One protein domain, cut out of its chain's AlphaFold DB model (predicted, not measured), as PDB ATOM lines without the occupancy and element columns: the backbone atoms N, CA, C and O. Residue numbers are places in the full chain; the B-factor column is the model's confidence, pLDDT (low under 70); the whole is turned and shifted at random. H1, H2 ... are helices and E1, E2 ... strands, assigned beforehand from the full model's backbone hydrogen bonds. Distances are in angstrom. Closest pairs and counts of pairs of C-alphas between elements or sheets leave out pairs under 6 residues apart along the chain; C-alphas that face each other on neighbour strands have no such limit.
ATOM      1  N   ILE A 293      -0.207  36.544  -9.904       89.88
ATOM      2  CA  ILE A 293      -1.481  35.888  -9.595       89.88
ATOM      3  C   ILE A 293      -1.736  34.710 -10.551       89.88
ATOM      4  O   ILE A 293      -1.398  34.772 -11.730       89.88
ATOM      5  N   ASN A 294      -2.315  33.624 -10.030       88.50
ATOM      6  CA  ASN A 294      -2.613  32.375 -10.752       88.50
ATOM      7  C   ASN A 294      -1.403  31.615 -11.327       88.50
ATOM      8  O   ASN A 294      -1.601  30.629 -12.038       88.50
ATOM      9  N   TYR A 295      -0.168  32.030 -11.021       89.44
ATOM     10  CA  TYR A 295       1.034  31.308 -11.445       89.44
ATOM     11  C   TYR A 295       1.200  29.965 -10.716       89.44
ATOM     12  O   TYR A 295       1.590  28.969 -11.322       89.44
ATOM     13  N   TYR A 296       0.862  29.928  -9.426       89.19
ATOM     14  CA  TYR A 296       0.847  28.714  -8.613       89.19
ATOM     15  C   TYR A 296      -0.581  28.352  -8.202       89.19
ATOM     16  O   TYR A 296      -1.380  29.239  -7.896       89.19
ATOM     17  N   GLN A 297      -0.866  27.053  -8.145       85.75
ATOM     18  CA  GLN A 297      -2.099  26.482  -7.602       85.75
ATOM     19  C   GLN A 297      -1.772  25.487  -6.484       85.75
ATOM     20  O   GLN A 297      -0.686  24.905  -6.468       85.75
ATOM     21  N   PHE A 298      -2.689  25.294  -5.539       80.62
ATOM     22  CA  PHE A 298      -2.521  24.276  -4.503       80.62
ATOM     23  C   PHE A 298      -2.708  22.882  -5.106       80.62
ATOM     24  O   PHE A 298      -3.509  22.705  -6.023       80.62
ATOM     25  N   ASN A 299      -1.921  21.912  -4.638       72.56
ATOM     26  CA  ASN A 299      -2.068  20.530  -5.084       72.56
ATOM     27  C   ASN A 299      -3.243  19.876  -4.339       72.56
ATOM     28  O   ASN A 299      -3.102  19.544  -3.165       72.56
ATOM     29  N   GLU A 300      -4.382  19.713  -5.010       62.66
ATOM     30  CA  GLU A 300      -5.589  19.075  -4.454       62.66
ATOM     31  C   GLU A 300      -5.505  17.529  -4.487       62.66
ATOM     32  O   GLU A 300      -6.280  16.849  -3.827       62.66
ATOM     33  N   ASP A 301      -4.534  16.933  -5.195       55.84
ATOM     34  CA  ASP A 301      -4.465  15.471  -5.390       55.84
ATOM     35  C   ASP A 301      -3.787  14.698  -4.228       55.84
ATOM     36  O   ASP A 301      -3.785  13.466  -4.219       55.84
ATOM     37  N   GLU A 302      -3.216  15.382  -3.228       52.75
ATOM     38  CA  GLU A 302      -2.626  14.777  -2.010       52.75
ATOM     39  C   GLU A 302      -3.599  14.803  -0.805       52.75
ATOM     40  O   GLU A 302      -3.188  14.860   0.352       52.75
ATOM     41  N   GLU A 303      -4.907  14.766  -1.067       45.50
ATOM     42  CA  GLU A 303      -5.982  14.925  -0.072       45.50
ATOM     43  C   GLU A 303      -6.250  13.711   0.857       45.50
ATOM     44  O   GLU A 303      -7.099  13.807   1.745       45.50
ATOM     45  N   GLU A 304      -5.570  12.562   0.717       41.44
ATOM     46  CA  GLU A 304      -5.978  11.324   1.423       41.44
ATOM     47  C   GLU A 304      -5.293  11.009   2.770       41.44
ATOM     48  O   GLU A 304      -5.739  10.098   3.473       41.44
ATOM     49  N   GLU A 305      -4.288  11.763   3.216       41.94
ATOM     50  CA  GLU A 305      -3.779  11.632   4.590       41.94
ATOM     51  C   GLU A 305      -4.174  12.865   5.400       41.94
ATOM     52  O   GLU A 305      -4.091  13.982   4.909       41.94
ATOM     53  N   GLN A 306      -4.658  12.660   6.631       40.94
ATOM     54  CA  GLN A 306      -5.127  13.688   7.571       40.94
ATOM     55  C   GLN A 306      -4.039  14.728   7.872       40.94
ATOM     56  O   GLN A 306      -3.386  14.695   8.916       40.94
ATOM     57  N   ILE A 307      -3.832  15.650   6.949       41.28
ATOM     58  CA  ILE A 307      -2.865  16.719   7.050       41.28
ATOM     59  C   ILE A 307      -3.643  17.949   7.510       41.28
ATOM     60  O   ILE A 307      -4.618  18.358   6.882       41.28
ATOM     61  N   GLU A 308      -3.247  18.494   8.661       50.09
ATOM     62  CA  GLU A 308      -3.775  19.753   9.190       50.09
ATOM     63  C   GLU A 308      -3.823  20.805   8.070       50.09
ATOM     64  O   GLU A 308      -2.866  20.931   7.305       50.09
ATOM     65  N   GLU A 309      -4.925  21.560   7.999       46.09
ATOM     66  CA  GLU A 309      -5.267  22.578   6.982       46.09
ATOM     67  C   GLU A 309      -4.104  23.547   6.652       46.09
ATOM     68  O   GLU A 309      -4.032  24.131   5.571       46.09
ATOM     69  N   ASP A 310      -3.148  23.678   7.575       49.69
ATOM     70  CA  ASP A 310      -1.952  24.507   7.470       49.69
ATOM     71  C   ASP A 310      -0.803  23.907   6.634       49.69
ATOM     72  O   ASP A 310      -0.017  24.681   6.082       49.69
ATOM     73  N   SER A 311      -0.699  22.580   6.459       49.66
ATOM     74  CA  SER A 311       0.355  22.008   5.589       49.66
ATOM     75  C   SER A 311      -0.023  22.022   4.103       49.66
ATOM     76  O   SER A 311       0.856  21.917   3.249       49.66
ATOM     77  N   LEU A 312      -1.300  22.254   3.770       47.56
ATOM     78  CA  LEU A 312      -1.758  22.477   2.389       47.56
ATOM     79  C   LEU A 312      -1.116  23.727   1.768       47.56
ATOM     80  O   LEU A 312      -0.865  23.782   0.567       47.56
ATOM     81  N   ARG A 313      -0.781  24.731   2.590       55.38
ATOM     82  CA  ARG A 313      -0.134  25.966   2.117       55.38
ATOM     83  C   ARG A 313       1.331  25.780   1.728       55.38
ATOM     84  O   ARG A 313       1.927  26.695   1.157       55.38
ATOM     85  N   GLU A 314       1.926  24.636   2.056       60.28
ATOM     86  CA  GLU A 314       3.326  24.345   1.750       60.28
ATOM     87  C   GLU A 314       3.501  23.601   0.413       60.28
ATOM     88  O   GLU A 314       4.582  23.722  -0.179       60.28
ATOM     89  N   ASN A 315       2.438  22.958  -0.099       69.38
ATOM     90  CA  ASN A 315       2.417  22.151  -1.326       69.38
ATOM     91  C   ASN A 315       1.648  22.863  -2.459       69.38
ATOM     92  O   ASN A 315       0.428  22.765  -2.582       69.38
ATOM     93  N   PHE A 316       2.376  23.585  -3.314       79.88
ATOM     94  CA  PHE A 316       1.836  24.252  -4.504       79.88
ATOM     95  C   PHE A 316       2.590  23.827  -5.770       79.88
ATOM     96  O   PHE A 316       3.779  23.506  -5.717       79.88
ATOM     97  N   ILE A 317       1.903  23.841  -6.911       85.06
ATOM     98  CA  ILE A 317       2.409  23.416  -8.224       85.06
ATOM     99  C   ILE A 317       2.245  24.565  -9.229       85.06
ATOM    100  O   ILE A 317       1.341  25.393  -9.099       85.06
ATOM    101  N   GLU A 318       3.148  24.646 -10.211       86.44
ATOM    102  CA  GLU A 318       3.035  25.576 -11.343       86.44
ATOM    103  C   GLU A 318       1.764  25.288 -12.145       86.44
ATOM    104  O   GLU A 318       1.530  24.155 -12.567       86.44
ATOM    105  N   ASN A 319       0.945  26.314 -12.368       87.19
ATOM    106  CA  ASN A 319      -0.285  26.172 -13.133       87.19
ATOM    107  C   ASN A 319       0.039  25.995 -14.636       87.19
ATOM    108  O   ASN A 319       0.572  26.924 -15.252       87.19
ATOM    109  N   PRO A 320      -0.296  24.848 -15.262       86.06
ATOM    110  CA  PRO A 320      -0.034  24.622 -16.684       86.06
ATOM    111  C   PRO A 320      -0.892  25.501 -17.608       86.06
ATOM    112  O   PRO A 320      -0.526  25.700 -18.765       86.06
ATOM    113  N   GLU A 321      -2.012  26.036 -17.113       87.81
ATOM    114  CA  GLU A 321      -2.924  26.923 -17.848       87.81
ATOM    115  C   GLU A 321      -2.608  28.413 -17.625       87.81
ATOM    116  O   GLU A 321      -3.406  29.285 -17.964       87.81
ATOM    117  N   TYR A 322      -1.452  28.732 -17.036       88.69
ATOM    118  CA  TYR A 322      -1.070  30.113 -16.770       88.69
ATOM    119  C   TYR A 322      -0.865  30.915 -18.065       88.69
ATOM    120  O   TYR A 322       0.043  30.646 -18.859       88.69
ATOM    121  N   GLU A 323      -1.665  31.969 -18.237       87.44
ATOM    122  CA  GLU A 323      -1.483  32.962 -19.292       87.44
ATOM    123  C   GLU A 323      -0.661  34.156 -18.774       87.44
ATOM    124  O   GLU A 323      -1.058  34.810 -17.805       87.44
ATOM    125  N   PRO A 324       0.483  34.486 -19.405       87.00
ATOM    126  CA  PRO A 324       1.299  35.614 -18.980       87.00
ATOM    127  C   PRO A 324       0.551  36.947 -19.082       87.00
ATOM    128  O   PRO A 324       0.107  37.344 -20.160       87.00
ATOM    129  N   MET A 325       0.484  37.677 -17.968       87.75
ATOM    130  CA  MET A 325       0.002  39.058 -17.957       87.75
ATOM    131  C   MET A 325       0.949  40.001 -18.699       87.75
ATOM    132  O   MET A 325       2.146  39.740 -18.863       87.75
ATOM    133  N   THR A 326       0.412  41.144 -19.125       90.25
ATOM    134  CA  THR A 326       1.231  42.178 -19.751       90.25
ATOM    135  C   THR A 326       2.107  42.884 -18.716       90.25
ATOM    136  O   THR A 326       1.810  42.914 -17.522       90.25
ATOM    137  N   ILE A 327       3.197  43.502 -19.181       87.06
ATOM    138  CA  ILE A 327       4.092  44.278 -18.311       87.06
ATOM    139  C   ILE A 327       3.328  45.421 -17.628       87.06
ATOM    140  O   ILE A 327       3.569  45.688 -16.457       87.06
ATOM    141  N   TYR A 328       2.381  46.058 -18.329       88.94
ATOM    142  CA  TYR A 328       1.586  47.157 -17.778       88.94
ATOM    143  C   TYR A 328       0.780  46.718 -16.556       88.94
ATOM    144  O   TYR A 328       0.809  47.412 -15.542       88.94
ATOM    145  N   ASP A 329       0.156  45.541 -16.626       89.69
ATOM    146  CA  ASP A 329      -0.618  44.976 -15.518       89.69
ATOM    147  C   ASP A 329       0.297  44.607 -14.341       89.69
ATOM    148  O   ASP A 329      -0.014  44.897 -13.186       89.69
ATOM    149  N   LEU A 330       1.473  44.033 -14.610       88.31
ATOM    150  CA  LEU A 330       2.451  43.692 -13.566       88.31
ATOM    151  C   LEU A 330       3.021  44.923 -12.844       88.31
ATOM    152  O   LEU A 330       3.413  44.816 -11.680       88.31
ATOM    153  N   THR A 331       3.082  46.069 -13.526       88.44
ATOM    154  CA  THR A 331       3.587  47.345 -12.985       88.44
ATOM    155  C   THR A 331       2.499  48.252 -12.413       88.44
ATOM    156  O   THR A 331       2.794  49.392 -12.048       88.44
ATOM    157  N   ASP A 332       1.252  47.782 -12.338       90.31
ATOM    158  CA  ASP A 332       0.157  48.572 -11.787       90.31
ATOM    159  C   ASP A 332       0.474  48.999 -10.336       90.31
ATOM    160  O   ASP A 332       0.771  48.140  -9.495       90.31
ATOM    161  N   PRO A 333       0.410  50.304  -9.993       89.50
ATOM    162  CA  PRO A 333       0.656  50.800  -8.637       89.50
ATOM    163  C   PRO A 333      -0.224  50.172  -7.549       89.50
ATOM    164  O   PRO A 333       0.101  50.302  -6.370       89.50
ATOM    165  N   THR A 334      -1.328  49.507  -7.904       89.50
ATOM    166  CA  THR A 334      -2.169  48.790  -6.931       89.50
ATOM    167  C   THR A 334      -1.525  47.511  -6.385       89.50
ATOM    168  O   THR A 334      -1.954  47.036  -5.335       89.50
ATOM    169  N   LEU A 335      -0.509  46.956  -7.068       86.69
ATOM    170  CA  LEU A 335       0.204  45.715  -6.712       86.69
ATOM    171  C   LEU A 335      -0.691  44.472  -6.542       86.69
ATOM    172  O   LEU A 335      -0.260  43.459  -5.996       86.69
ATOM    173  N   THR A 336      -1.925  44.519  -7.042       89.69
ATOM    174  CA  THR A 336      -2.926  43.445  -6.911       89.69
ATOM    175  C   THR A 336      -2.557  42.164  -7.657       89.69
ATOM    176  O   THR A 336      -2.999  41.079  -7.288       89.69
ATOM    177  N   ASN A 337      -1.702  42.284  -8.671       91.12
ATOM    178  CA  ASN A 337      -1.278  41.181  -9.530       91.12
ATOM    179  C   ASN A 337      -0.134  40.338  -8.944       91.12
ATOM    180  O   ASN A 337       0.295  39.375  -9.580       91.12
ATOM    181  N   TRP A 338       0.347  40.671  -7.743       91.56
ATOM    182  CA  TRP A 338       1.400  39.943  -7.037       91.56
ATOM    183  C   TRP A 338       0.850  39.283  -5.775       91.56
ATOM    184  O   TRP A 338       0.229  39.934  -4.936       91.56
ATOM    185  N   VAL A 339       1.115  37.987  -5.615       90.94
ATOM    186  CA  VAL A 339       0.654  37.190  -4.473       90.94
ATOM    187  C   VAL A 339       1.816  36.495  -3.770       90.94
ATOM    188  O   VAL A 339       2.798  36.086  -4.395       90.94
ATOM    189  N   HIS A 340       1.712  36.344  -2.450       90.31
ATOM    190  CA  HIS A 340       2.656  35.538  -1.679       90.31
ATOM    191  C   HIS A 340       2.382  34.052  -1.901       90.31
ATOM    192  O   HIS A 340       1.265  33.589  -1.703       90.31
ATOM    193  N   HIS A 341       3.428  33.302  -2.237       84.94
ATOM    194  CA  HIS A 341       3.382  31.838  -2.352       84.94
ATOM    195  C   HIS A 341       4.231  31.147  -1.266       84.94
ATOM    196  O   HIS A 341       4.584  29.974  -1.360       84.94
ATOM    197  N   THR A 342       4.622  31.890  -0.230       83.94
ATOM    198  CA  THR A 342       5.278  31.354   0.969       83.94
ATOM    199  C   THR A 342       4.440  31.676   2.194       83.94
ATOM    200  O   THR A 342       3.748  32.695   2.225       83.94
TER     201      THR A 342
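Overview. This is residues 293 to 342 of the 370 residues of an uncharacterized protein of Schistosoma rodhaini (UniProt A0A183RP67). The domain has little regular structure: a loose, rod-like run of loops with a small pair of strands, E1 and E2, near its middle. One-turn helix H2 lies toward one end, and the loop of residues 304 to 311 sticks out at the other. The 50 printed residues hold E1, H1, E2, H2 and E3 in that order, a mixed class with 17 residues in named elements; E1 and E2 are antiparallel. The radius of gyration of the C-alphas is 14.0 A, and the spans are 42 by 21 by 10 A.

Along the chain. E1, residues 296 to 298, begins at C-alpha (0.847, 28.714, -8.613) and is 6.9 A long. H1 is residues 311 to 314, 5.4 A; E2 is 316 to 318, 7.1 A; H2 is 327 to 330, 5.1 A. E3, residues 338 to 340, 7.0 A, ends at C-alpha (2.656, 35.538, -1.679).

Arrangement. E1 and E2 are antiparallel at 141 degrees, with N 297 and O 317 2.9 A apart, within hydrogen-bond range. E3 pairs with no named strand and is apart from both. H1 and H2 are too short for an O i to N i+4 pair; each has its 1 O i to N i+3 pair within range.

Size, cuts and confidence. The printed part has no cut. The link E1 to H1 is long, 12 residues. Residues 300 to 315 have pLDDT under 70.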